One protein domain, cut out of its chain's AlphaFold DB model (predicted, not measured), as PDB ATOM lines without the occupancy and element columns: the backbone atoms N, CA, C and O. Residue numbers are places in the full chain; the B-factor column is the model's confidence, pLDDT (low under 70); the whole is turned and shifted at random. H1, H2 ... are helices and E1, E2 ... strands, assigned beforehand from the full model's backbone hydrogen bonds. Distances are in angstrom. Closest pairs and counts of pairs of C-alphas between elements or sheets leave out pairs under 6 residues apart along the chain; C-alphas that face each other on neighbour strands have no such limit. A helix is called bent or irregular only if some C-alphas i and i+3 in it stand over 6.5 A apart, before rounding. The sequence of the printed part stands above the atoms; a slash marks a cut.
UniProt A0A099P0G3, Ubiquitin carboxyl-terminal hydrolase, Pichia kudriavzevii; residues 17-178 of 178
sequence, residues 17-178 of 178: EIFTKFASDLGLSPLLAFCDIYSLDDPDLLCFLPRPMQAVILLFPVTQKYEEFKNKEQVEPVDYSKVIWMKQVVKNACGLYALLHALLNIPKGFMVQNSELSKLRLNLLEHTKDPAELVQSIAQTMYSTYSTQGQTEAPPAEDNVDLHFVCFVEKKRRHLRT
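This is residues 17 to 178 of the 178 residues of the protein "Ubiquitin carboxyl-terminal hydrolase" of Pichia kudriavzevii (UniProt A0A099P0G3). At the core, helix H4 packs along one face of a small three-stranded sheet, and H1, H5 and H6 gather loosely round the helix's remaining sides. Long loops complete the model, with H2 and H3 far out; residues 39 to 44 and 65 to 77 stick out. The printed part has 162 residues, with six named helices and three named strands in the order H1 H2 E1 H3 H4 H5 H6 E2 E3. The sheet, E1 E2 E3, is antiparallel; the class is mixed, and the whole is compact, with a radius of gyration of the C-alphas of 16.2 A and spans of 40 by 39 by 39 A.

H1, residues 17 to 26, only just touches residues 99 to 103 of H4, residues 94 to 105, with 3 pairs of C-alphas within 8 A; the closest, Phe 19 and Leu 99, are 7.2 A apart. H2, residues 43 to 47, and H3, residues 64 to 72, touch no helix and are not on the sheet. E1, residues 55 to 61, and E2, residues 163 to 171, are antiparallel, with N 56 and O 168 within hydrogen-bond range at 2.9 A. H4 is on the sheet, making two layers, a helix on one face of a sheet; its height is 8.2 A, and its C-alpha of Ala 98 comes closest to that of Cys 167 in E2, 4.9 A. It runs along the strands, at 3 degrees to E2 on the local plane. H5, residues 116 to 126, only just touches H4, by residues 103 to 104 of H4 alone, with 3 pairs of C-alphas within 8 A; the closest are Leu 104 and Arg 121, 6.2 A. H6, residues 131 to 147, is close but not clearly touching H1, the closest C-alphas being Ile 18 and Tyr 146, 6.3 A. H6 is irregular, C-alphas 141 and 144 being 7.8 A apart, with a kink of 54 degrees near residue 141. E2 and E3, residues 174 to 177, form a hairpin, with N 174 and O 171 within hydrogen-bond range at 3.0 A. Every O i to N i+4 pair is within range in H1 to H5, and 9 of 13 in H6.

H1 begins at C-alpha 17, (-90.442, -51.502, -62.313). E1 is 19.9 A long, H4 16.6 A, H6 21.1 A and E2 26.3 A. E3 ends at C-alpha 177, (-87.197, -62.567, -82.368).

The C-alphas farthest apart, Asp 44 and Thr 128, are 46.4 A apart. The printed part has no cut. The links H1 to H2, H3 to H4 and H6 to E2 are long. pLDDT is under 70 at residues 69 to 81 and 171 to 178.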
ATOM      1  N   GLU A  17     -89.301 -51.931 -63.129       96.19
ATOM      2  CA  GLU A  17     -90.442 -51.502 -62.313       96.19
ATOM      3  C   GLU A  17     -91.567 -50.940 -63.189       96.19
ATOM      4  O   GLU A  17     -92.732 -51.307 -63.016       96.19
ATOM      5  N   ILE A  18     -91.214 -50.122 -64.187       96.56
ATOM      6  CA  ILE A  18     -92.162 -49.559 -65.158       96.56
ATOM      7  C   ILE A  18     -92.802 -50.682 -65.974       96.56
ATOM      8  O   ILE A  18     -94.030 -50.755 -66.063       96.56
ATOM      9  N   PHE A  19     -91.994 -51.595 -66.523       97.81
ATOM     10  CA  PHE A  19     -92.500 -52.735 -67.294       97.81
ATOM     11  C   PHE A  19     -93.388 -53.653 -66.443       97.81
ATOM     12  O   PHE A  19     -94.443 -54.079 -66.908       97.81
ATOM     13  N   THR A  20     -93.012 -53.924 -65.189       97.75
ATOM     14  CA  THR A  20     -93.807 -54.753 -64.267       97.75
ATOM     15  C   THR A  20     -95.138 -54.098 -63.930       97.75
ATOM     16  O   THR A  20     -96.177 -54.754 -64.012       97.75
ATOM     17  N   LYS A  21     -95.135 -52.803 -63.600       97.38
ATOM     18  CA  LYS A  21     -96.357 -52.055 -63.291       97.38
ATOM     19  C   LYS A  21     -97.290 -52.012 -64.499       97.38
ATOM     20  O   LYS A  21     -98.462 -52.354 -64.373       97.38
ATOM     21  N   PHE A  22     -96.761 -51.679 -65.678       97.94
ATOM     22  CA  PHE A  22     -97.551 -51.621 -66.906       97.94
ATOM     23  C   PHE A  22     -98.123 -52.997 -67.270       97.94
ATOM     24  O   PHE A  22     -99.309 -53.127 -67.569       97.94
ATOM     25  N   ALA A  23     -97.319 -54.056 -67.171       98.06
ATOM     26  CA  ALA A  23     -97.788 -55.415 -67.401       98.06
ATOM     27  C   ALA A  23     -98.894 -55.832 -66.422       98.06
ATOM     28  O   ALA A  23     -99.896 -56.411 -66.843       98.06
ATOM     29  N   SER A  24     -98.726 -55.533 -65.132       98.00
ATOM     30  CA  SER A  24     -99.717 -55.819 -64.091       98.00
ATOM     31  C   SER A  24    -101.045 -55.120 -64.380       98.00
ATOM     32  O   SER A  24    -102.090 -55.766 -64.367       98.00
ATOM     33  N   ASP A  25    -101.007 -53.831 -64.719       97.88
ATOM     34  CA  ASP A  25    -102.207 -53.037 -65.005       97.88
ATOM     35  C   ASP A  25    -102.902 -53.477 -66.309       97.88
ATOM     36  O   ASP A  25    -104.128 -53.424 -66.415       97.88
ATOM     37  N   LEU A  26    -102.144 -54.001 -67.280       97.81
ATOM     38  CA  LEU A  26    -102.701 -54.682 -68.455       97.81
ATOM     39  C   LEU A  26    -103.355 -56.029 -68.099       97.81
ATOM     40  O   LEU A  26    -104.220 -56.501 -68.838       97.81
ATOM     41  N   GLY A  27    -102.976 -56.654 -66.983       98.12
ATOM     42  CA  GLY A  27    -103.534 -57.920 -66.502       98.12
ATOM     43  C   GLY A  27    -102.575 -59.105 -66.510       98.12
ATOM     44  O   GLY A  27    -103.031 -60.250 -66.615       98.12
ATOM     45  N   LEU A  28    -101.267 -58.869 -66.423       98.19
ATOM     46  CA  LEU A  28    -100.295 -59.913 -66.105       98.19
ATOM     47  C   LEU A  28    -100.529 -60.427 -64.676       98.19
ATOM     48  O   LEU A  28    -100.781 -59.664 -63.747       98.19
ATOM     49  N   SER A  29    -100.443 -61.742 -64.498       97.25
ATOM     50  CA  SER A  29    -100.485 -62.382 -63.186       97.25
ATOM     51  C   SER A  29     -99.326 -61.897 -62.305       97.25
ATOM     52  O   SER A  29     -98.192 -61.875 -62.782       97.25
ATOM     53  N   PRO A  30     -99.551 -61.643 -61.001       95.62
ATOM     54  CA  PRO A  30     -98.489 -61.245 -60.071       95.62
ATOM     55  C   PRO A  30     -97.433 -62.342 -59.832       95.62
ATOM     56  O   PRO A  30     -96.476 -62.128 -59.098       95.62
ATOM     57  N   LEU A  31     -97.604 -63.530 -60.428       95.81
ATOM     58  CA  LEU A  31     -96.601 -64.597 -60.439       95.81
ATOM     59  C   LEU A  31     -95.409 -64.297 -61.363       95.81
ATOM     60  O   LEU A  31     -94.414 -65.014 -61.305       95.81
ATOM     61  N   LEU A  32     -95.520 -63.291 -62.232       96.62
ATOM     62  CA  LEU A  32     -94.461 -62.858 -63.136       96.62
ATOM     63  C   LEU A  32     -94.180 -61.367 -62.943       96.62
ATOM     64  O   LEU A  32     -95.085 -60.573 -62.698       96.62
ATOM     65  N   ALA A  33     -92.916 -61.002 -63.111       97.00
ATOM     66  CA  ALA A  33     -92.437 -59.630 -63.095       97.00
ATOM     67  C   ALA A  33     -91.248 -59.499 -64.055       97.00
ATOM     68  O   ALA A  33     -90.635 -60.499 -64.439       97.00
ATOM     69  N   PHE A  34     -90.928 -58.266 -64.434       97.25
ATOM     70  CA  PHE A  34     -89.694 -57.945 -65.140       97.25
ATOM     71  C   PHE A  34     -88.568 -57.734 -64.124       97.25
ATOM     72  O   PHE A  34     -88.795 -57.243 -63.020       97.25
ATOM     73  N   CYS A  35     -87.351 -58.117 -64.498       95.88
ATOM     74  CA  CYS A  35     -86.142 -57.920 -63.704       95.88
ATOM     75  C   CYS A  35     -84.978 -57.566 -64.630       95.88
ATOM     76  O   CYS A  35     -85.029 -57.872 -65.826       95.88
ATOM     77  N   ASP A  36     -83.952 -56.925 -64.079       95.44
ATOM     78  CA  ASP A  36     -82.750 -56.590 -64.832       95.44
ATOM     79  C   ASP A  36     -81.911 -57.830 -65.149       95.44
ATOM     80  O   ASP A  36     -81.815 -58.775 -64.363       95.44
ATOM     81  N   ILE A  37     -81.252 -57.787 -66.306       94.56
ATOM     82  CA  ILE A  37     -80.224 -58.747 -66.701       94.56
ATOM     83  C   ILE A  37     -78.884 -58.014 -66.672       94.56
ATOM     84  O   ILE A  37     -78.591 -57.215 -67.557       94.56
ATOM     85  N   TYR A  38     -78.072 -58.284 -65.648       92.06
ATOM     86  CA  TYR A  38     -76.790 -57.595 -65.450       92.06
ATOM     87  C   TYR A  38     -75.684 -58.058 -66.406       92.06
ATOM     88  O   TYR A  38     -74.755 -57.303 -66.678       92.06
ATOM     89  N   SER A  39     -75.767 -59.289 -66.913       92.50
ATOM     90  CA  SER A  39     -74.833 -59.832 -67.900       92.50
ATOM     91  C   SER A  39     -75.504 -60.912 -68.752       92.50
ATOM     92  O   SER A  39     -76.468 -61.544 -68.322       92.50
ATOM     93  N   LEU A  40     -74.993 -61.103 -69.972       88.88
ATOM     94  CA  LEU A  40     -75.427 -62.133 -70.919       88.88
ATOM     95  C   LEU A  40     -74.461 -63.326 -70.998       88.88
ATOM     96  O   LEU A  40     -74.801 -64.333 -71.617       88.88
ATOM     97  N   ASP A  41     -73.269 -63.214 -70.412       91.12
ATOM     98  CA  ASP A  41     -72.171 -64.173 -70.565       91.12
ATOM     99  C   ASP A  41     -71.486 -64.563 -69.249       91.12
ATOM    100  O   ASP A  41     -70.865 -65.623 -69.196       91.12
ATOM    101  N   ASP A  42     -71.643 -63.772 -68.186       94.38
ATOM    102  CA  ASP A  42     -71.133 -64.082 -66.852       94.38
ATOM    103  C   ASP A  42     -72.054 -65.100 -66.146       94.38
ATOM    104  O   ASP A  42     -73.192 -64.764 -65.791       94.38
ATOM    105  N   PRO A  43     -71.595 -66.345 -65.908       92.06
ATOM    106  CA  PRO A  43     -72.414 -67.381 -65.285       92.06
ATOM    107  C   PRO A  43     -72.886 -67.029 -63.872       92.06
ATOM    108  O   PRO A  43     -73.988 -67.434 -63.492       92.06
ATOM    109  N   ASP A  44     -72.085 -66.282 -63.111       92.06
ATOM    110  CA  ASP A  44     -72.401 -65.922 -61.731       92.06
ATOM    111  C   ASP A  44     -73.520 -64.877 -61.709       92.06
ATOM    112  O   ASP A  44     -74.470 -64.995 -60.938       92.06
ATOM    113  N   LEU A  45     -73.497 -63.907 -62.625       92.00
ATOM    114  CA  LEU A  45     -74.590 -62.936 -62.762       92.00
ATOM    115  C   LEU A  45     -75.866 -63.571 -63.335       92.00
ATOM    116  O   LEU A  45     -76.974 -63.250 -62.900       92.00
ATOM    117  N   LEU A  46     -75.729 -64.527 -64.257       91.19
ATOM    118  CA  LEU A  46     -76.855 -65.275 -64.825       91.19
ATOM    119  C   LEU A  46     -77.523 -66.225 -63.817       91.19
ATOM    120  O   LEU A  46     -78.675 -66.627 -64.023       91.19
ATOM    121  N   CYS A  47     -76.828 -66.616 -62.744       89.56
ATOM    122  CA  CYS A  47     -77.380 -67.514 -61.728       89.56
ATOM    123  C   CYS A  47     -78.488 -66.857 -60.888       89.56
ATOM    124  O   CYS A  47     -79.378 -67.558 -60.408       89.56
ATOM    125  N   PHE A  48     -78.472 -65.524 -60.769       88.44
ATOM    126  CA  PHE A  48     -79.463 -64.759 -60.009       88.44
ATOM    127  C   PHE A  48     -80.791 -64.580 -60.750       88.44
ATOM    128  O   PHE A  48     -81.785 -64.188 -60.137       88.44
ATOM    129  N   LEU A  49     -80.831 -64.869 -62.055       91.06
ATOM    130  CA  LEU A  49     -82.042 -64.704 -62.848       91.06
ATOM    131  C   LEU A  49     -83.106 -65.737 -62.446       91.06
ATOM    132  O   LEU A  49     -82.829 -66.944 -62.446       91.06
ATOM    133  N   PRO A  50     -84.346 -65.297 -62.155       89.88
ATOM    134  CA  PRO A  50     -85.433 -66.204 -61.824       89.88
ATOM    135  C   PRO A  50     -85.753 -67.115 -63.013       89.88
ATOM    136  O   PRO A  50     -85.745 -66.697 -64.172       89.88
ATOM    137  N   ARG A  51     -86.061 -68.385 -62.728       89.00
ATOM    138  CA  ARG A  51     -86.392 -69.389 -63.750       89.00
ATOM    139  C   ARG A  51     -87.752 -70.030 -63.462       89.00
ATOM    140  O   ARG A  51     -88.037 -70.322 -62.303       89.00
ATOM    141  N   PRO A  52     -88.559 -70.327 -64.499       91.06
ATOM    142  CA  PRO A  52     -88.283 -70.123 -65.926       91.06
ATOM    143  C   PRO A  52     -88.543 -68.681 -66.401       91.06
ATOM    144  O   PRO A  52     -89.575 -68.094 -66.074       91.06
ATOM    145  N   MET A  53     -87.660 -68.146 -67.249       91.19
ATOM    146  CA  MET A  53     -87.887 -66.868 -67.936       91.19
ATOM    147  C   MET A  53     -88.826 -67.064 -69.130       91.19
ATOM    148  O   MET A  53     -88.665 -68.012 -69.891       91.19
ATOM    149  N   GLN A  54     -89.811 -66.178 -69.293       92.75
ATOM    150  CA  GLN A  54     -90.816 -66.302 -70.362       92.75
ATOM    151  C   GLN A  54     -90.455 -65.507 -71.625       92.75
ATOM    152  O   GLN A  54     -90.832 -65.892 -72.731       92.75
ATOM    153  N   ALA A  55     -89.753 -64.388 -71.455       94.69
ATOM    154  CA  ALA A  55     -89.348 -63.486 -72.523       94.69
ATOM    155  C   ALA A  55     -88.136 -62.659 -72.076       94.69
ATOM    156  O   ALA A  55     -87.890 -62.516 -70.877       94.69
ATOM    157  N   VAL A  56     -87.416 -62.088 -73.039       95.19
ATOM    158  CA  VAL A  56     -86.357 -61.097 -72.813       95.19
ATOM    159  C   VAL A  56     -86.656 -59.879 -73.675       95.19
ATOM    160  O   VAL A  56     -86.892 -60.013 -74.873       95.19
ATOM    161  N   ILE A  57     -86.636 -58.695 -73.071       96.38
ATOM    162  CA  ILE A  57     -86.716 -57.421 -73.785       96.38
ATOM    163  C   ILE A  57     -85.320 -56.808 -73.780       96.38
ATOM    164  O   ILE A  57     -84.683 -56.733 -72.733       96.38
ATOM    165  N   LEU A  58     -84.844 -56.393 -74.951       95.12
ATOM    166  CA  LEU A  58     -83.527 -55.789 -75.126       95.12
ATOM    167  C   LEU A  58     -83.681 -54.391 -75.714       95.12
ATOM    168  O   LEU A  58     -84.288 -54.240 -76.773       95.12
ATOM    169  N   LEU A  59     -83.089 -53.400 -75.051       94.56
ATOM    170  CA  LEU A  59     -82.879 -52.061 -75.591       94.56
ATOM    171  C   LEU A  59     -81.466 -51.973 -76.170       94.56
ATOM    172  O   LEU A  59     -80.497 -52.289 -75.483       94.56
ATOM    173  N   PHE A  60     -81.332 -51.539 -77.419       90.50
ATOM    174  CA  PHE A  60     -80.026 -51.379 -78.062       90.50
ATOM    175  C   PHE A  60     -80.002 -50.149 -78.980       90.50
ATOM    176  O   PHE A  60     -81.056 -49.713 -79.450       90.50
ATOM    177  N   PRO A  61     -78.816 -49.578 -79.255       89.31
ATOM    178  CA  PRO A  61     -78.694 -48.454 -80.167       89.31
ATOM    179  C   PRO A  61     -78.874 -48.879 -81.628       89.31
ATOM    180  O   PRO A  61     -78.196 -49.780 -82.133       89.31
ATOM    181  N   VAL A  62     -79.755 -48.178 -82.329       83.69
ATOM    182  CA  VAL A  62     -79.942 -48.275 -83.772       83.69
ATOM    183  C   VAL A  62     -78.804 -47.519 -84.438       83.69
ATOM    184  O   VAL A  62     -78.741 -46.295 -84.438       83.69
ATOM    185  N   THR A  63     -77.872 -48.266 -85.017       80.88
ATOM    186  CA  THR A  63     -76.808 -47.687 -85.841       80.88
ATOM    187  C   THR A  63     -77.182 -47.783 -87.314       80.88
ATOM    188  O   THR A  63     -77.933 -48.669 -87.718       80.88
ATOM    189  N   GLN A  64     -76.586 -46.942 -88.160       76.50
ATOM    190  CA  GLN A  64     -76.742 -47.058 -89.615       76.50
ATOM    191  C   GLN A  64     -76.402 -48.475 -90.122       76.50
ATOM    192  O   GLN A  64     -77.092 -49.014 -90.982       76.50
ATOM    193  N   LYS A  65     -75.396 -49.126 -89.519       74.88
ATOM    194  CA  LYS A  65     -75.045 -50.524 -89.812       74.88
ATOM    195  C   LYS A  65     -76.163 -51.506 -89.458       74.88
ATOM    196  O   LYS A  65     -76.348 -52.480 -90.180       74.88
ATOM    197  N   TYR A  66     -76.893 -51.269 -88.366       73.19
ATOM    198  CA  TYR A  66     -78.047 -52.086 -87.992       73.19
ATOM    199  C   TYR A  66     -79.195 -51.918 -88.992       73.19
ATOM    200  O   TYR A  66     -79.756 -52.915 -89.430       73.19
ATOM    201  N   GLU A  67     -79.500 -50.692 -89.418       72.62
ATOM    202  CA  GLU A  67     -80.532 -50.452 -90.437       72.62
ATOM    203  C   GLU A  67     -80.172 -51.105 -91.779       72.62
ATOM    204  O   GLU A  67     -81.001 -51.752 -92.420       72.62
ATOM    205  N   GLU A  68     -78.908 -51.021 -92.192       73.25
ATOM    206  CA  GLU A  68     -78.420 -51.738 -93.371       73.25
ATOM    207  C   GLU A  68     -78.515 -53.260 -93.213       73.25
ATOM    208  O   GLU A  68     -78.829 -53.951 -94.181       73.25
ATOM    209  N   PHE A  69     -78.246 -53.790 -92.016       69.44
ATOM    210  CA  PHE A  69     -78.359 -55.217 -91.717       69.44
ATOM    211  C   PHE A  69     -79.817 -55.683 -91.733       69.44
ATOM    212  O   PHE A  69     -80.122 -56.663 -92.401       69.44
ATOM    213  N   LYS A  70     -80.732 -54.940 -91.105       68.00
ATOM    214  CA  LYS A  70     -82.178 -55.211 -91.091       68.00
ATOM    215  C   LYS A  70     -82.781 -55.230 -92.496       68.00
ATOM    216  O   LYS A  70     -83.611 -56.078 -92.796       68.00
ATOM    217  N   ASN A  71     -82.351 -54.316 -93.366       63.69
ATOM    218  CA  ASN A  71     -82.805 -54.272 -94.760       63.69
ATOM    219  C   ASN A  71     -82.208 -55.400 -95.625       63.69
ATOM    220  O   ASN A  71     -82.760 -55.718 -96.678       63.69
ATOM    221  N   LYS A  72     -81.076 -55.986 -95.206       59.12
ATOM    222  CA  LYS A  72     -80.400 -57.108 -95.884       59.12
ATOM    223  C   LYS A  72     -80.814 -58.474 -95.340       59.12
ATOM    224  O   LYS A  72     -80.743 -59.449 -96.086       59.12
ATOM    225  N   GLU A  73     -81.228 -58.561 -94.078       53.88
ATOM    226  CA  GLU A  73     -81.833 -59.767 -93.526       53.88
ATOM    227  C   GLU A  73     -83.145 -60.024 -94.263       53.88
ATOM    228  O   GLU A  73     -84.157 -59.348 -94.077       53.88
ATOM    229  N   GLN A  74     -83.130 -61.050 -95.113       46.31
ATOM    230  CA  GLN A  74     -84.352 -61.743 -95.465       46.31
ATOM    231  C   GLN A  74     -84.889 -62.320 -94.161       46.31
ATOM    232  O   GLN A  74     -84.382 -63.331 -93.680       46.31
ATOM    233  N   VAL A  75     -85.865 -61.638 -93.559       55.12
ATOM    234  CA  VAL A  75     -86.660 -62.192 -92.466       55.12
ATOM    235  C   VAL A  75     -87.170 -63.531 -92.983       55.12
ATOM    236  O   VAL A  75     -88.032 -63.556 -93.868       55.12
ATOM    237  N   GLU A  76     -86.591 -64.643 -92.508       51.78
ATOM    238  CA  GLU A  76     -87.177 -65.956 -92.766       51.78
ATOM    239  C   GLU A  76     -88.653 -65.832 -92.407       51.78
ATOM    240  O   GLU A  76     -88.945 -65.234 -91.365       51.78
ATOM    241  N   PRO A  77     -89.584 -66.309 -93.251       53.19
ATOM    242  CA  PRO A  77     -91.000 -66.128 -92.998       53.19
ATOM    243  C   PRO A  77     -91.305 -66.642 -91.595       53.19
ATOM    244  O   PRO A  77     -91.281 -67.848 -91.336       53.19
ATOM    245  N   VAL A  78     -91.524 -65.699 -90.674       57.62
ATOM    246  CA  VAL A  78     -91.897 -66.016 -89.306       57.62
ATOM    247  C   VAL A  78     -93.195 -66.780 -89.445       57.62
ATOM    248  O   VAL A  78     -94.142 -66.310 -90.075       57.62
ATOM    249  N   ASP A  79     -93.221 -67.996 -88.913       63.72
ATOM    250  CA  ASP A  79     -94.442 -68.777 -88.873       63.72
ATOM    251  C   ASP A  79     -95.395 -68.104 -87.877       63.72
ATOM    252  O   ASP A  79     -95.455 -68.455 -86.696       63.72
ATOM    253  N   TYR A  80     -96.115 -67.088 -88.358       64.69
ATOM    254  CA  TYR A  80     -97.066 -66.292 -87.589       64.69
ATOM    255  C   TYR A  80     -98.216 -67.143 -87.040       64.69
ATOM    256  O   TYR A  80     -98.888 -66.722 -86.105       64.69
ATOM    257  N   SER A  81     -98.404 -68.382 -87.522       65.62
ATOM    258  CA  SER A  81     -99.331 -69.323 -86.879       65.62
ATOM    259  C   SER A  81     -98.906 -69.671 -85.446       65.62
ATOM    260  O   SER A  81     -99.719 -70.106 -84.628       65.62
ATOM    261  N   LYS A  82     -97.623 -69.464 -85.114       72.31
ATOM    262  CA  LYS A  82     -97.044 -69.782 -83.810       72.31
ATOM    263  C   LYS A  82     -96.760 -68.560 -82.956       72.31
ATOM    264  O   LYS A  82     -96.531 -68.763 -81.773       72.31
ATOM    265  N   VAL A  83     -96.778 -67.330 -83.452       84.12
ATOM    266  CA  VAL A  83     -96.453 -66.148 -82.635       84.12
ATOM    267  C   VAL A  83     -97.438 -65.035 -82.914       84.12
ATOM    268  O   VAL A  83     -97.735 -64.737 -84.065       84.12
ATOM    269  N   ILE A  84     -97.915 -64.401 -81.844       89.50
ATOM    270  CA  ILE A  84     -98.678 -63.165 -81.970       89.50
ATOM    271  C   ILE A  84     -97.668 -62.045 -82.184       89.50
ATOM    272  O   ILE A  84     -96.915 -61.699 -81.272       89.50
ATOM    273  N   TRP A  85     -97.648 -61.515 -83.401       88.88
ATOM    274  CA  TRP A  85     -96.767 -60.435 -83.817       88.88
ATOM    275  C   TRP A  85     -97.586 -59.277 -84.376       88.88
ATOM    276  O   TRP A  85     -98.631 -59.477 -84.995       88.88
ATOM    277  N   MET A  86     -97.103 -58.061 -84.151       88.38
ATOM    278  CA  MET A  86     -97.744 -56.830 -84.606       88.38
ATOM    279  C   MET A  86     -96.674 -55.866 -85.088       88.38
ATOM    280  O   MET A  86     -95.708 -55.613 -84.364       88.38
ATOM    281  N   LYS A  87     -96.877 -55.295 -86.276       87.38
ATOM    282  CA  LYS A  87     -96.002 -54.256 -86.814       87.38
ATOM    283  C   LYS A  87     -96.179 -52.961 -86.021       87.38
ATOM    284  O   LYS A  87     -97.307 -52.527 -85.783       87.38
ATOM    285  N   GLN A  88     -95.070 -52.316 -85.671       88.75
ATOM    286  CA  GLN A  88     -95.099 -50.988 -85.074       88.75
ATOM    287  C   GLN A  88     -95.619 -49.941 -86.067       88.75
ATOM    288  O   GLN A  88     -95.095 -49.825 -87.176       88.75
ATOM    289  N   VAL A  89     -96.632 -49.174 -85.651       88.62
ATOM    290  CA  VAL A  89     -97.195 -48.052 -86.430       88.62
ATOM    291  C   VAL A  89     -97.145 -46.711 -85.693       88.62
ATOM    292  O   VAL A  89     -97.321 -45.675 -86.322       88.62
ATOM    293  N   VAL A  90     -96.869 -46.715 -84.385       89.38
ATOM    294  CA  VAL A  90     -96.736 -45.502 -83.560       89.38
ATOM    295  C   VAL A  90     -95.253 -45.188 -83.358       89.38
ATOM    296  O   VAL A  90     -94.488 -46.060 -82.925       89.38
ATOM    297  N   LYS A  91     -94.822 -43.961 -83.672       89.19
ATOM    298  CA  LYS A  91     -93.434 -43.515 -83.473       89.19
ATOM    299  C   LYS A  91     -93.071 -43.598 -81.986       89.19
ATOM    300  O   LYS A  91     -93.906 -43.317 -81.132       89.19
ATOM    301  N   ASN A  92     -91.842 -44.026 -81.684       90.94
ATOM    302  CA  ASN A  92     -91.288 -44.155 -80.325       90.94
ATOM    303  C   ASN A  92     -91.991 -45.166 -79.388       90.94
ATOM    304  O   ASN A  92     -91.476 -45.475 -78.318       90.94
ATOM    305  N   ALA A  93     -93.075 -45.816 -79.824       93.19
ATOM    306  CA  ALA A  93     -93.796 -46.812 -79.030       93.19
ATOM    307  C   ALA A  93     -93.119 -48.197 -78.962       93.19
ATOM    308  O   ALA A  93     -93.740 -49.142 -78.480       93.19
ATOM    309  N   CYS A  94     -91.876 -48.366 -79.432       93.88
ATOM    310  CA  CYS A  94     -91.219 -49.682 -79.517       93.88
ATOM    311  C   CYS A  94     -91.195 -50.442 -78.174       93.88
ATOM    312  O   CYS A  94     -91.399 -51.653 -78.164       93.88
ATOM    313  N   GLY A  95     -91.077 -49.738 -77.040       95.50
ATOM    314  CA  GLY A  95     -91.192 -50.339 -75.704       95.50
ATOM    315  C   GLY A  95     -92.573 -50.948 -75.413       95.50
ATOM    316  O   GLY A  95     -92.650 -52.035 -74.843       95.50
ATOM    317  N   LEU A  96     -93.665 -50.315 -75.871       96.31
ATOM    318  CA  LEU A  96     -95.015 -50.892 -75.785       96.31
ATOM    319  C   LEU A  96     -95.121 -52.151 -76.641       96.31
ATOM    320  O   LEU A  96     -95.654 -53.155 -76.181       96.31
ATOM    321  N   TYR A  97     -94.613 -52.116 -77.873       96.25
ATOM    322  CA  TYR A  97     -94.657 -53.282 -78.756       96.25
ATOM    323  C   TYR A  97     -93.863 -54.453 -78.175       96.25
ATOM    324  O   TYR A  97     -94.401 -55.556 -78.111       96.25
ATOM    325  N   ALA A  98     -92.655 -54.213 -77.661       96.75
ATOM    326  CA  ALA A  98     -91.853 -55.243 -77.007       96.75
ATOM    327  C   ALA A  98     -92.562 -55.834 -75.773       96.75
ATOM    328  O   ALA A  98     -92.599 -57.058 -75.612       96.75
ATOM    329  N   LEU A  99     -93.194 -54.987 -74.948       97.94
ATOM    330  CA  LEU A  99     -94.020 -55.421 -73.818       97.94
ATOM    331  C   LEU A  99     -95.192 -56.292 -74.288       97.94
ATOM    332  O   LEU A  99     -95.372 -57.405 -73.797       97.94
ATOM    333  N   LEU A 100     -95.979 -55.828 -75.260       97.19
ATOM    334  CA  LEU A 100     -97.126 -56.581 -75.766       97.19
ATOM    335  C   LEU A 100     -96.696 -57.899 -76.415       97.19
ATOM    336  O   LEU A 100     -97.334 -58.921 -76.173       97.19
ATOM    337  N   HIS A 101     -95.609 -57.923 -77.191       95.31
ATOM    338  CA  HIS A 101     -95.067 -59.157 -77.767       95.31
ATOM    339  C   HIS A 101     -94.627 -60.142 -76.686       95.31
ATOM    340  O   HIS A 101     -94.931 -61.329 -76.815       95.31
ATOM    341  N   ALA A 102     -93.999 -59.673 -75.603       96.38
ATOM    342  CA  ALA A 102     -93.672 -60.526 -74.462       96.38
ATOM    343  C   ALA A 102     -94.954 -61.129 -73.873       96.38
ATOM    344  O   ALA A 102     -95.127 -62.347 -73.858       96.38
ATOM    345  N   LEU A 103     -95.899 -60.276 -73.469       96.81
ATOM    346  CA  LEU A 103     -97.115 -60.687 -72.771       96.81
ATOM    347  C   LEU A 103     -98.020 -61.582 -73.620       96.81
ATOM    348  O   LEU A 103     -98.534 -62.580 -73.130       96.81
ATOM    349  N   LEU A 104     -98.222 -61.278 -74.901       95.44
ATOM    350  CA  LEU A 104     -99.137 -62.029 -75.767       95.44
ATOM    351  C   LEU A 104     -98.641 -63.450 -76.072       95.44
ATOM    352  O   LEU A 104     -99.448 -64.331 -76.393       95.44
ATOM    353  N   ASN A 105     -97.339 -63.696 -75.927       93.69
ATOM    354  CA  ASN A 105     -96.715 -64.972 -76.258       93.69
ATOM    355  C   ASN A 105     -96.414 -65.872 -75.045       93.69
ATOM    356  O   ASN A 105     -96.069 -67.036 -75.255       93.69
ATOM    357  N   ILE A 106     -96.654 -65.424 -73.805       92.38
ATOM    358  CA  ILE A 106     -96.578 -66.289 -72.610       92.38
ATOM    359  C   ILE A 106     -97.808 -67.220 -72.486       92.38
ATOM    360  O   ILE A 106     -98.841 -67.002 -73.143       92.38
ATOM    361  N   PRO A 107     -97.761 -68.269 -71.640       91.81
ATOM    362  CA  PRO A 107     -98.923 -69.113 -71.357       91.81
ATOM    363  C   PRO A 107    -100.139 -68.324 -70.847       91.81
ATOM    364  O   PRO A 107    -100.027 -67.494 -69.949       91.81
ATOM    365  N   LYS A 108    -101.337 -68.644 -71.358       92.38
ATOM    366  CA  LYS A 108    -102.603 -67.980 -70.978       92.38
ATOM    367  C   LYS A 108    -102.888 -68.022 -69.467       92.38
ATOM    368  O   LYS A 108    -103.571 -67.142 -68.963       92.38
ATOM    369  N   GLY A 109    -102.354 -69.014 -68.746       94.81
ATOM    370  CA  GLY A 109    -102.497 -69.132 -67.289       94.81
ATOM    371  C   GLY A 109    -101.885 -67.971 -66.495       94.81
ATOM    372  O   GLY A 109    -102.271 -67.764 -65.351       94.81
ATOM    373  N   PHE A 110    -100.993 -67.185 -67.104       96.19
ATOM    374  CA  PHE A 110    -100.427 -65.981 -66.495       96.19
ATOM    375  C   PHE A 110    -101.204 -64.700 -66.828       96.19
ATOM    376  O   PHE A 110    -100.719 -63.611 -66.553       96.19
ATOM    377  N   MET A 111    -102.394 -64.799 -67.422       97.44
ATOM    378  CA  MET A 111    -103.241 -63.647 -67.741       97.44
ATOM    379  C   MET A 111    -104.470 -63.638 -66.840       97.44
ATOM    380  O   MET A 111    -105.194 -64.631 -66.755       97.44
ATOM    381  N   VAL A 112    -104.744 -62.500 -66.206       97.44
ATOM    382  CA  VAL A 112    -105.973 -62.294 -65.435       97.44
ATOM    383  C   VAL A 112    -107.174 -62.353 -66.382       97.44
ATOM    384  O   VAL A 112    -107.160 -61.753 -67.460       97.44
ATOM    385  N   GLN A 113    -108.224 -63.083 -66.003       95.44
ATOM    386  CA  GLN A 113    -109.431 -63.211 -66.825       95.44
ATOM    387  C   GLN A 113    -110.128 -61.856 -67.006       95.44
ATOM    388  O   GLN A 113    -110.221 -61.073 -66.067       95.44
ATOM    389  N   ASN A 114    -110.642 -61.593 -68.212       95.19
ATOM    390  CA  ASN A 114    -111.337 -60.353 -68.589       95.19
ATOM    391  C   ASN A 114    -110.511 -59.057 -68.440       95.19
ATOM    392  O   ASN A 114    -111.064 -57.962 -68.577       95.19
ATOM    393  N   SER A 115    -109.199 -59.167 -68.214       97.25
ATOM    394  CA  SER A 115    -108.249 -58.052 -68.275       97.25
ATOM    395  C   SER A 115    -108.071 -57.513 -69.696       97.25
ATOM    396  O   SER A 115    -108.424 -58.196 -70.667       97.25
ATOM    397  N   GLU A 116    -107.475 -56.325 -69.817       96.81
ATOM    398  CA  GLU A 116    -107.157 -55.705 -71.108       96.81
ATOM    399  C   GLU A 116    -106.266 -56.615 -71.962       96.81
ATOM    400  O   GLU A 116    -106.588 -56.890 -73.114       96.81
ATOM    401  N   LEU A 117    -105.231 -57.215 -71.364       97.12
ATOM    402  CA  LEU A 117    -104.347 -58.184 -72.010       97.12
ATOM    403  C   LEU A 117    -105.103 -59.418 -72.519       97.12
ATOM    404  O   LEU A 117    -104.874 -59.876 -73.640       97.12
ATOM    405  N   SER A 118    -106.017 -59.970 -71.713       96.31
ATOM    406  CA  SER A 118    -106.785 -61.154 -72.114       96.31
ATOM    407  C   SER A 118    -107.745 -60.861 -73.273       96.31
ATOM    408  O   SER A 118    -107.868 -61.678 -74.188       96.31
ATOM    409  N   LYS A 119    -108.374 -59.675 -73.273       96.19
ATOM    410  CA  LYS A 119    -109.245 -59.199 -74.354       96.19
ATOM    411  C   LYS A 119    -108.436 -58.906 -75.608       96.19
ATOM    412  O   LYS A 119    -108.826 -59.342 -76.687       96.19
ATOM    413  N   LEU A 120    -107.303 -58.218 -75.476       96.06
ATOM    414  CA  LEU A 120    -106.374 -57.937 -76.568       96.06
ATOM    415  C   LEU A 120    -105.977 -59.234 -77.273       96.06
ATOM    416  O   LEU A 120    -106.155 -59.364 -78.483       96.06
ATOM    417  N   ARG A 121    -105.520 -60.232 -76.507       94.94
ATOM    418  CA  ARG A 121    -105.135 -61.540 -77.044       94.94
ATOM    419  C   ARG A 121    -106.277 -62.227 -77.784       94.94
ATOM    420  O   ARG A 121    -106.039 -62.805 -78.839       94.94
ATOM    421  N   LEU A 122    -107.491 -62.187 -77.234       94.62
ATOM    422  CA  LEU A 122    -108.659 -62.790 -77.870       94.62
ATOM    423  C   LEU A 122    -108.968 -62.116 -79.212       94.62
ATOM    424  O   LEU A 122    -109.063 -62.809 -80.217       94.62
ATOM    425  N   ASN A 123    -109.022 -60.779 -79.244       94.56
ATOM    426  CA  ASN A 123    -109.312 -60.039 -80.476       94.56
ATOM    427  C   ASN A 123    -108.263 -60.296 -81.570       94.56
ATOM    428  O   ASN A 123    -108.614 -60.399 -82.743       94.56
ATOM    429  N   LEU A 124    -106.985 -60.435 -81.194       92.31
ATOM    430  CA  LEU A 124    -105.903 -60.742 -82.134       92.31
ATOM    431  C   LEU A 124    -105.994 -62.166 -82.699       92.31
ATOM    432  O   LEU A 124    -105.741 -62.359 -83.882       92.31
ATOM    433  N   LEU A 125    -106.344 -63.155 -81.870       90.75
ATOM    434  CA  LEU A 125    -106.467 -64.555 -82.299       90.75
ATOM    435  C   LEU A 125    -107.725 -64.812 -83.135       90.75
ATOM    436  O   LEU A 125    -107.704 -65.653 -84.027       90.75
ATOM    437  N   GLU A 126    -108.815 -64.111 -82.831       92.88
ATOM    438  CA  GLU A 126    -110.089 -64.230 -83.547       92.88
ATOM    439  C   GLU A 126    -110.204 -63.244 -84.719       92.88
ATOM    440  O   GLU A 126    -111.190 -63.278 -85.453       92.88
ATOM    441  N   HIS A 127    -109.202 -62.379 -84.912       89.19
ATOM    442  CA  HIS A 127    -109.172 -61.344 -85.949       89.19
ATOM    443  C   HIS A 127    -110.416 -60.437 -85.948       89.19
ATOM    444  O   HIS A 127    -110.891 -60.005 -86.997       89.19
ATOM    445  N   THR A 128    -110.959 -60.139 -84.767       90.88
ATOM    446  CA  THR A 128    -112.199 -59.358 -84.618       90.88
ATOM    447  C   THR A 128    -111.982 -57.850 -84.730       90.88
ATOM    448  O   THR A 128    -112.948 -57.115 -84.934       90.88
ATOM    449  N   LYS A 129    -110.741 -57.378 -84.566       90.38
ATOM    450  CA  LYS A 129    -110.340 -55.966 -84.661       90.38
ATOM    451  C   LYS A 129    -108.963 -55.838 -85.303       90.38
ATOM    452  O   LYS A 129    -108.159 -56.768 -85.224       90.38
ATOM    453  N   ASP A 130    -108.681 -54.676 -85.886       90.75
ATOM    454  CA  ASP A 130    -107.351 -54.363 -86.409       90.75
ATOM    455  C   ASP A 130    -106.330 -54.293 -85.248       90.75
ATOM    456  O   ASP A 130    -106.550 -53.555 -84.279       90.75
ATOM    457  N   PRO A 131    -105.204 -55.035 -85.310       91.00
ATOM    458  CA  PRO A 131    -104.108 -54.897 -84.356       91.00
ATOM    459  C   PRO A 131    -103.650 -53.450 -84.131       91.00
ATOM    460  O   PRO A 131    -103.312 -53.089 -83.004       91.00
ATOM    461  N   ALA A 132    -103.654 -52.611 -85.171       91.25
ATOM    462  CA  ALA A 132    -103.278 -51.208 -85.050       91.25
ATOM    463  C   ALA A 132    -104.255 -50.437 -84.151       91.25
ATOM    464  O   ALA A 132    -103.813 -49.715 -83.258       91.25
ATOM    465  N   GLU A 133    -105.565 -50.634 -84.318       92.38
ATOM    466  CA  GLU A 133    -106.596 -50.001 -83.483       92.38
ATOM    467  C   GLU A 133    -106.494 -50.433 -82.016       92.38
ATOM    468  O   GLU A 133    -106.635 -49.618 -81.103       92.38
ATOM    469  N   LEU A 134    -106.209 -51.716 -81.777       93.12
ATOM    470  CA  LEU A 134    -106.028 -52.253 -80.430       93.12
ATOM    471  C   LEU A 134    -104.840 -51.591 -79.714       93.12
ATOM    472  O   LEU A 134    -104.965 -51.173 -78.562       93.12
ATOM    473  N   VAL A 135    -103.702 -51.449 -80.402       93.00
ATOM    474  CA  VAL A 135    -102.525 -50.771 -79.838       93.00
ATOM    475  C   VAL A 135    -102.779 -49.274 -79.652       93.00
ATOM    476  O   VAL A 135    -102.387 -48.727 -78.623       93.00
ATOM    477  N   GLN A 136    -103.475 -48.618 -80.587       92.94
ATOM    478  CA  GLN A 136    -103.876 -47.212 -80.468       92.94
ATOM    479  C   GLN A 136    -104.709 -46.968 -79.206       92.94
ATOM    480  O   GLN A 136    -104.431 -46.038 -78.454       92.94
ATOM    481  N   SER A 137    -105.669 -47.851 -78.915       92.94
ATOM    482  CA  SER A 137    -106.479 -47.766 -77.695       92.94
ATOM    483  C   SER A 137    -105.616 -47.808 -76.427       92.94
ATOM    484  O   SER A 137    -105.798 -46.990 -75.526       92.94
ATOM    485  N   ILE A 138    -104.633 -48.712 -76.353       93.81
ATOM    486  CA  ILE A 138    -103.715 -48.812 -75.200       93.81
ATOM    487  C   ILE A 138    -102.798 -47.582 -75.118       93.81
ATOM    488  O   ILE A 138    -102.588 -47.029 -74.034       93.81
ATOM    489  N   ALA A 139    -102.285 -47.118 -76.261       92.25
ATOM    490  CA  ALA A 139    -101.448 -45.924 -76.351       92.25
ATOM    491  C   ALA A 139    -102.179 -44.671 -75.838       92.25
ATOM    492  O   ALA A 139    -101.608 -43.885 -75.087       92.25
ATOM    493  N   GLN A 140    -103.456 -44.513 -76.187       90.88
ATOM    494  CA  GLN A 140    -104.283 -43.382 -75.762       90.88
ATOM    495  C   GLN A 140    -104.654 -43.432 -74.277       90.88
ATOM    496  O   GLN A 140    -104.696 -42.397 -73.618       90.88
ATOM    497  N   THR A 141    -104.980 -44.619 -73.761       91.00
ATOM    498  CA  THR A 141    -105.644 -44.748 -72.452       91.00
ATOM    499  C   THR A 141    -104.687 -44.996 -71.295       91.00
ATOM    500  O   THR A 141    -104.996 -44.615 -70.170       91.00
ATOM    501  N   MET A 142    -103.539 -45.630 -71.550       92.44
ATOM    502  CA  MET A 142    -102.651 -46.109 -70.487       92.44
ATOM    503  C   MET A 142    -101.218 -45.598 -70.619       92.44
ATOM    504  O   MET A 142    -100.585 -45.292 -69.611       92.44
ATOM    505  N   TYR A 143    -100.699 -45.491 -71.843       91.44
ATOM    506  CA  TYR A 143     -99.256 -45.382 -72.081       91.44
ATOM    507  C   TYR A 143     -98.584 -44.172 -71.419       91.44
ATOM    508  O   TYR A 143     -97.527 -44.329 -70.808       91.44
ATOM    509  N   SER A 144     -99.210 -42.990 -71.471       89.38
ATOM    510  CA  SER A 144     -98.650 -41.756 -70.892       89.38
ATOM    511  C   SER A 144     -98.396 -41.852 -69.388       89.38
ATOM    512  O   SER A 144     -97.476 -41.213 -68.879       89.38
ATOM    513  N   THR A 145     -99.158 -42.694 -68.682       91.31
ATOM    514  CA  THR A 145     -98.956 -42.964 -67.255       91.31
ATOM    515  C   THR A 145     -97.579 -43.562 -66.997       91.31
ATOM    516  O   THR A 145     -96.988 -43.254 -65.973       91.31
ATOM    517  N   TYR A 146     -97.059 -44.396 -67.903       92.94
ATOM    518  CA  TYR A 146     -95.797 -45.127 -67.725       92.94
ATOM    519  C   TYR A 146     -94.620 -44.458 -68.423       92.94
ATOM    520  O   TYR A 146     -93.516 -44.496 -67.899       92.94
ATOM    521  N   SER A 147     -94.838 -43.811 -69.570       88.19
ATOM    522  CA  SER A 147     -93.767 -43.105 -70.286       88.19
ATOM    523  C   SER A 147     -93.277 -41.848 -69.563       88.19
ATOM    524  O   SER A 147     -92.231 -41.314 -69.903       88.19
ATOM    525  N   THR A 148     -94.059 -41.340 -68.608       86.06
ATOM    526  CA  THR A 148     -93.690 -40.209 -67.742       86.06
ATOM    527  C   THR A 148     -93.148 -40.660 -66.383       86.06
ATOM    528  O   THR A 148     -92.761 -39.826 -65.569       86.06
ATOM    529  N   GLN A 149     -93.120 -41.974 -66.134       82.94
ATOM    530  CA  GLN A 149     -92.388 -42.565 -65.019       82.94
ATOM    531  C   GLN A 149     -90.939 -42.794 -65.447       82.94
ATOM    532  O   GLN A 149     -90.651 -42.986 -66.626       82.94
ATOM    533  N   GLY A 150     -90.033 -42.804 -64.478       77.88
ATOM    534  CA  GLY A 150     -88.615 -43.006 -64.735       77.88
ATOM    535  C   GLY A 150     -87.756 -42.190 -63.793       77.88
ATOM    536  O   GLY A 150     -88.250 -41.398 -62.986       77.88
ATOM    537  N   GLN A 151     -86.457 -42.422 -63.891       79.25
ATOM    538  CA  GLN A 151     -85.439 -41.676 -63.154       79.25
ATOM    539  C   GLN A 151     -84.787 -40.598 -64.029       79.25
ATOM    540  O   GLN A 151     -84.026 -39.772 -63.524       79.25
ATOM    541  N   THR A 152     -85.080 -40.605 -65.331       80.06
ATOM    542  CA  THR A 152     -84.518 -39.692 -66.326       80.06
ATOM    543  C   THR A 152     -85.564 -38.717 -66.864       80.06
ATOM    544  O   THR A 152     -86.766 -38.985 -66.844       80.06
ATOM    545  N   GLU A 153     -85.112 -37.551 -67.330       78.75
ATOM    546  CA  GLU A 153     -85.980 -36.623 -68.054       78.75
ATOM    547  C   GLU A 153     -86.288 -37.207 -69.437       78.75
ATOM    548  O   GLU A 153     -85.382 -37.477 -70.229       78.75
ATOM    549  N   ALA A 154     -87.570 -37.435 -69.712       78.69
ATOM    550  CA  ALA A 154     -87.989 -38.063 -70.951       78.69
ATOM    551  C   ALA A 154     -87.935 -37.064 -72.123       78.69
ATOM    552  O   ALA A 154     -88.379 -35.919 -71.974       78.69
ATOM    553  N   PRO A 155     -87.442 -37.473 -73.307       81.88
ATOM    554  CA  PRO A 155     -87.426 -36.597 -74.467       81.88
ATOM    555  C   PRO A 155     -88.855 -36.335 -74.982       81.88
ATOM    556  O   PRO A 155     -89.773 -37.128 -74.734       81.88
ATOM    557  N   PRO A 156     -89.065 -35.248 -75.741       83.19
ATOM    558  CA  PRO A 156     -90.311 -35.000 -76.457       83.19
ATOM    559  C   PRO A 156     -90.760 -36.193 -77.311       83.19
ATOM    560  O   PRO A 156     -89.952 -36.887 -77.926       83.19
ATOM    561  N   ALA A 157     -92.078 -36.395 -77.420       82.38
ATOM    562  CA  ALA A 157     -92.658 -37.510 -78.176       82.38
ATOM    563  C   ALA A 157     -92.239 -37.542 -79.659       82.38
ATOM    564  O   ALA A 157     -92.154 -38.616 -80.249       82.38
ATOM    565  N   GLU A 158     -91.969 -36.377 -80.250       82.44
ATOM    566  CA  GLU A 158     -91.608 -36.235 -81.664       82.44
ATOM    567  C   GLU A 158     -90.102 -36.332 -81.933       82.44
ATOM    568  O   GLU A 158     -89.704 -36.395 -83.101       82.44
ATOM    569  N   ASP A 159     -89.264 -36.391 -80.899       82.25
ATOM    570  CA  ASP A 159     -87.817 -36.466 -81.076       82.25
ATOM    571  C   ASP A 159     -87.406 -37.812 -81.684       82.25
ATOM    572  O   ASP A 159     -88.073 -38.846 -81.541       82.25
ATOM    573  N   ASN A 160     -86.301 -37.785 -82.425       77.94
ATOM    574  CA  ASN A 160     -85.699 -38.998 -82.955       77.94
ATOM    575  C   ASN A 160     -84.841 -39.629 -81.866       77.94
ATOM    576  O   ASN A 160     -83.981 -38.975 -81.280       77.94
ATOM    577  N   VAL A 161     -85.098 -40.903 -81.607       81.88
ATOM    578  CA  VAL A 161     -84.427 -41.670 -80.566       81.88
ATOM    579  C   VAL A 161     -83.656 -42.779 -81.248       81.88
ATOM    580  O   VAL A 161     -84.236 -43.602 -81.953       81.88
ATOM    581  N   ASP A 162     -82.352 -42.812 -81.006       86.62
ATOM    582  CA  ASP A 162     -81.447 -43.793 -81.609       86.62
ATOM    583  C   ASP A 162     -81.413 -45.112 -80.823       86.62
ATOM    584  O   ASP A 162     -80.497 -45.911 -80.983       86.62
ATOM    585  N   LEU A 163     -82.387 -45.355 -79.945       89.81
ATOM    586  CA  LEU A 163     -82.527 -46.577 -79.154       89.81
ATOM    587  C   LEU A 163     -83.789 -47.329 -79.580       89.81
ATOM    588  O   LEU A 163     -84.827 -46.725 -79.851       89.81
ATOM    589  N   HIS A 164     -83.715 -48.657 -79.607       90.81
ATOM    590  CA  HIS A 164     -84.833 -49.502 -80.009       90.81
ATOM    591  C   HIS A 164     -84.989 -50.723 -79.110       90.81
ATOM    592  O   HIS A 164     -84.018 -51.413 -78.797       90.81
ATOM    593  N   PHE A 165     -86.235 -50.985 -78.713       94.62
ATOM    594  CA  PHE A 165     -86.613 -52.199 -78.006       94.62
ATOM    595  C   PHE A 165     -86.961 -53.316 -78.986       94.62
ATOM    596  O   PHE A 165     -87.717 -53.100 -79.931       94.62
ATOM    597  N   VAL A 166     -86.488 -54.524 -78.691       92.81
ATOM    598  CA  VAL A 166     -86.927 -55.778 -79.322       92.81
ATOM    599  C   VAL A 166     -87.295 -56.799 -78.259       92.81
ATOM    600  O   VAL A 166     -86.822 -56.723 -77.121       92.81
ATOM    601  N   CYS A 167     -88.128 -57.769 -78.632       94.06
ATOM    602  CA  CYS A 167     -88.547 -58.839 -77.737       94.06
ATOM    603  C   CYS A 167     -88.114 -60.210 -78.268       94.06
ATOM    604  O   CYS A 167     -88.203 -60.509 -79.460       94.06
ATOM    605  N   PHE A 168     -87.642 -61.053 -77.357       91.69
ATOM    606  CA  PHE A 168     -87.298 -62.446 -77.593       91.69
ATOM    607  C   PHE A 168     -88.228 -63.320 -76.770       91.69
ATOM    608  O   PHE A 168     -88.326 -63.160 -75.553       91.69
ATOM    609  N   VAL A 169     -88.874 -64.281 -77.423       89.38
ATOM    610  CA  VAL A 169     -89.781 -65.226 -76.765       89.38
ATOM    611  C   VAL A 169     -89.377 -66.658 -77.082       89.38
ATOM    612  O   VAL A 169     -88.987 -66.993 -78.208       89.38
ATOM    613  N   GLU A 170     -89.462 -67.528 -76.076       79.56
ATOM    614  CA  GLU A 170     -89.237 -68.955 -76.268       79.56
ATOM    615  C   GLU A 170     -90.517 -69.617 -76.790       79.56
ATOM    616  O   GLU A 170     -91.597 -69.488 -76.207       79.56
ATOM    617  N   LYS A 171     -90.410 -70.401 -77.870       69.56
ATOM    618  CA  LYS A 171     -91.481 -71.323 -78.253       69.56
ATOM    619  C   LYS A 171     -90.909 -72.668 -78.674       69.56
ATOM    620  O   LYS A 171     -89.875 -72.735 -79.329       69.56
ATOM    621  N   LYS A 172     -91.581 -73.754 -78.261       56.34
ATOM    622  CA  LYS A 172     -91.125 -75.155 -78.377       56.34
ATOM    623  C   LYS A 172     -90.231 -75.395 -79.612       56.34
ATOM    624  O   LYS A 172     -90.720 -75.472 -80.735       56.34
ATOM    625  N   ARG A 173     -88.930 -75.573 -79.342       48.59
ATOM    626  CA  ARG A 173     -87.816 -75.907 -80.256       48.59
ATOM    627  C   ARG A 173     -87.219 -74.801 -81.147       48.59
ATOM    628  O   ARG A 173     -86.327 -75.163 -81.908       48.59
ATOM    629  N   ARG A 174     -87.585 -73.511 -81.047       50.38
ATOM    630  CA  ARG A 174     -86.808 -72.379 -81.624       50.38
ATOM    631  C   ARG A 174     -87.044 -71.062 -80.864       50.38
ATOM    632  O   ARG A 174     -88.173 -70.752 -80.499       50.38
ATOM    633  N   HIS A 175     -85.987 -70.270 -80.676       55.41
ATOM    634  CA  HIS A 175     -86.105 -68.877 -80.232       55.41
ATOM    635  C   HIS A 175     -86.683 -68.039 -81.375       55.41
ATOM    636  O   HIS A 175     -86.223 -68.174 -82.510       55.41
ATOM    637  N   LEU A 176     -87.668 -67.185 -81.089       54.59
ATOM    638  CA  LEU A 176     -88.214 -66.240 -82.061       54.59
ATOM    639  C   LEU A 176     -87.925 -64.815 -81.590       54.59
ATOM    640  O   LEU A 176     -88.105 -64.487 -80.417       54.59
ATOM    641  N   ARG A 177     -87.423 -64.006 -82.525       56.88
ATOM    642  CA  ARG A 177     -87.197 -62.567 -82.368       56.88
ATOM    643  C   ARG A 177     -88.386 -61.856 -83.006       56.88
ATOM    644  O   ARG A 177     -88.783 -62.254 -84.103       56.88
ATOM    645  N   THR A 178     -88.957 -60.871 -82.326       53.75
ATOM    646  CA  THR A 178     -90.159 -60.145 -82.768       53.75
ATOM    647  C   THR A 178     -89.970 -58.647 -82.730       53.75
ATOM    648  O   THR A 178     -89.334 -58.183 -81.752       53.75
TER     649      THR A 178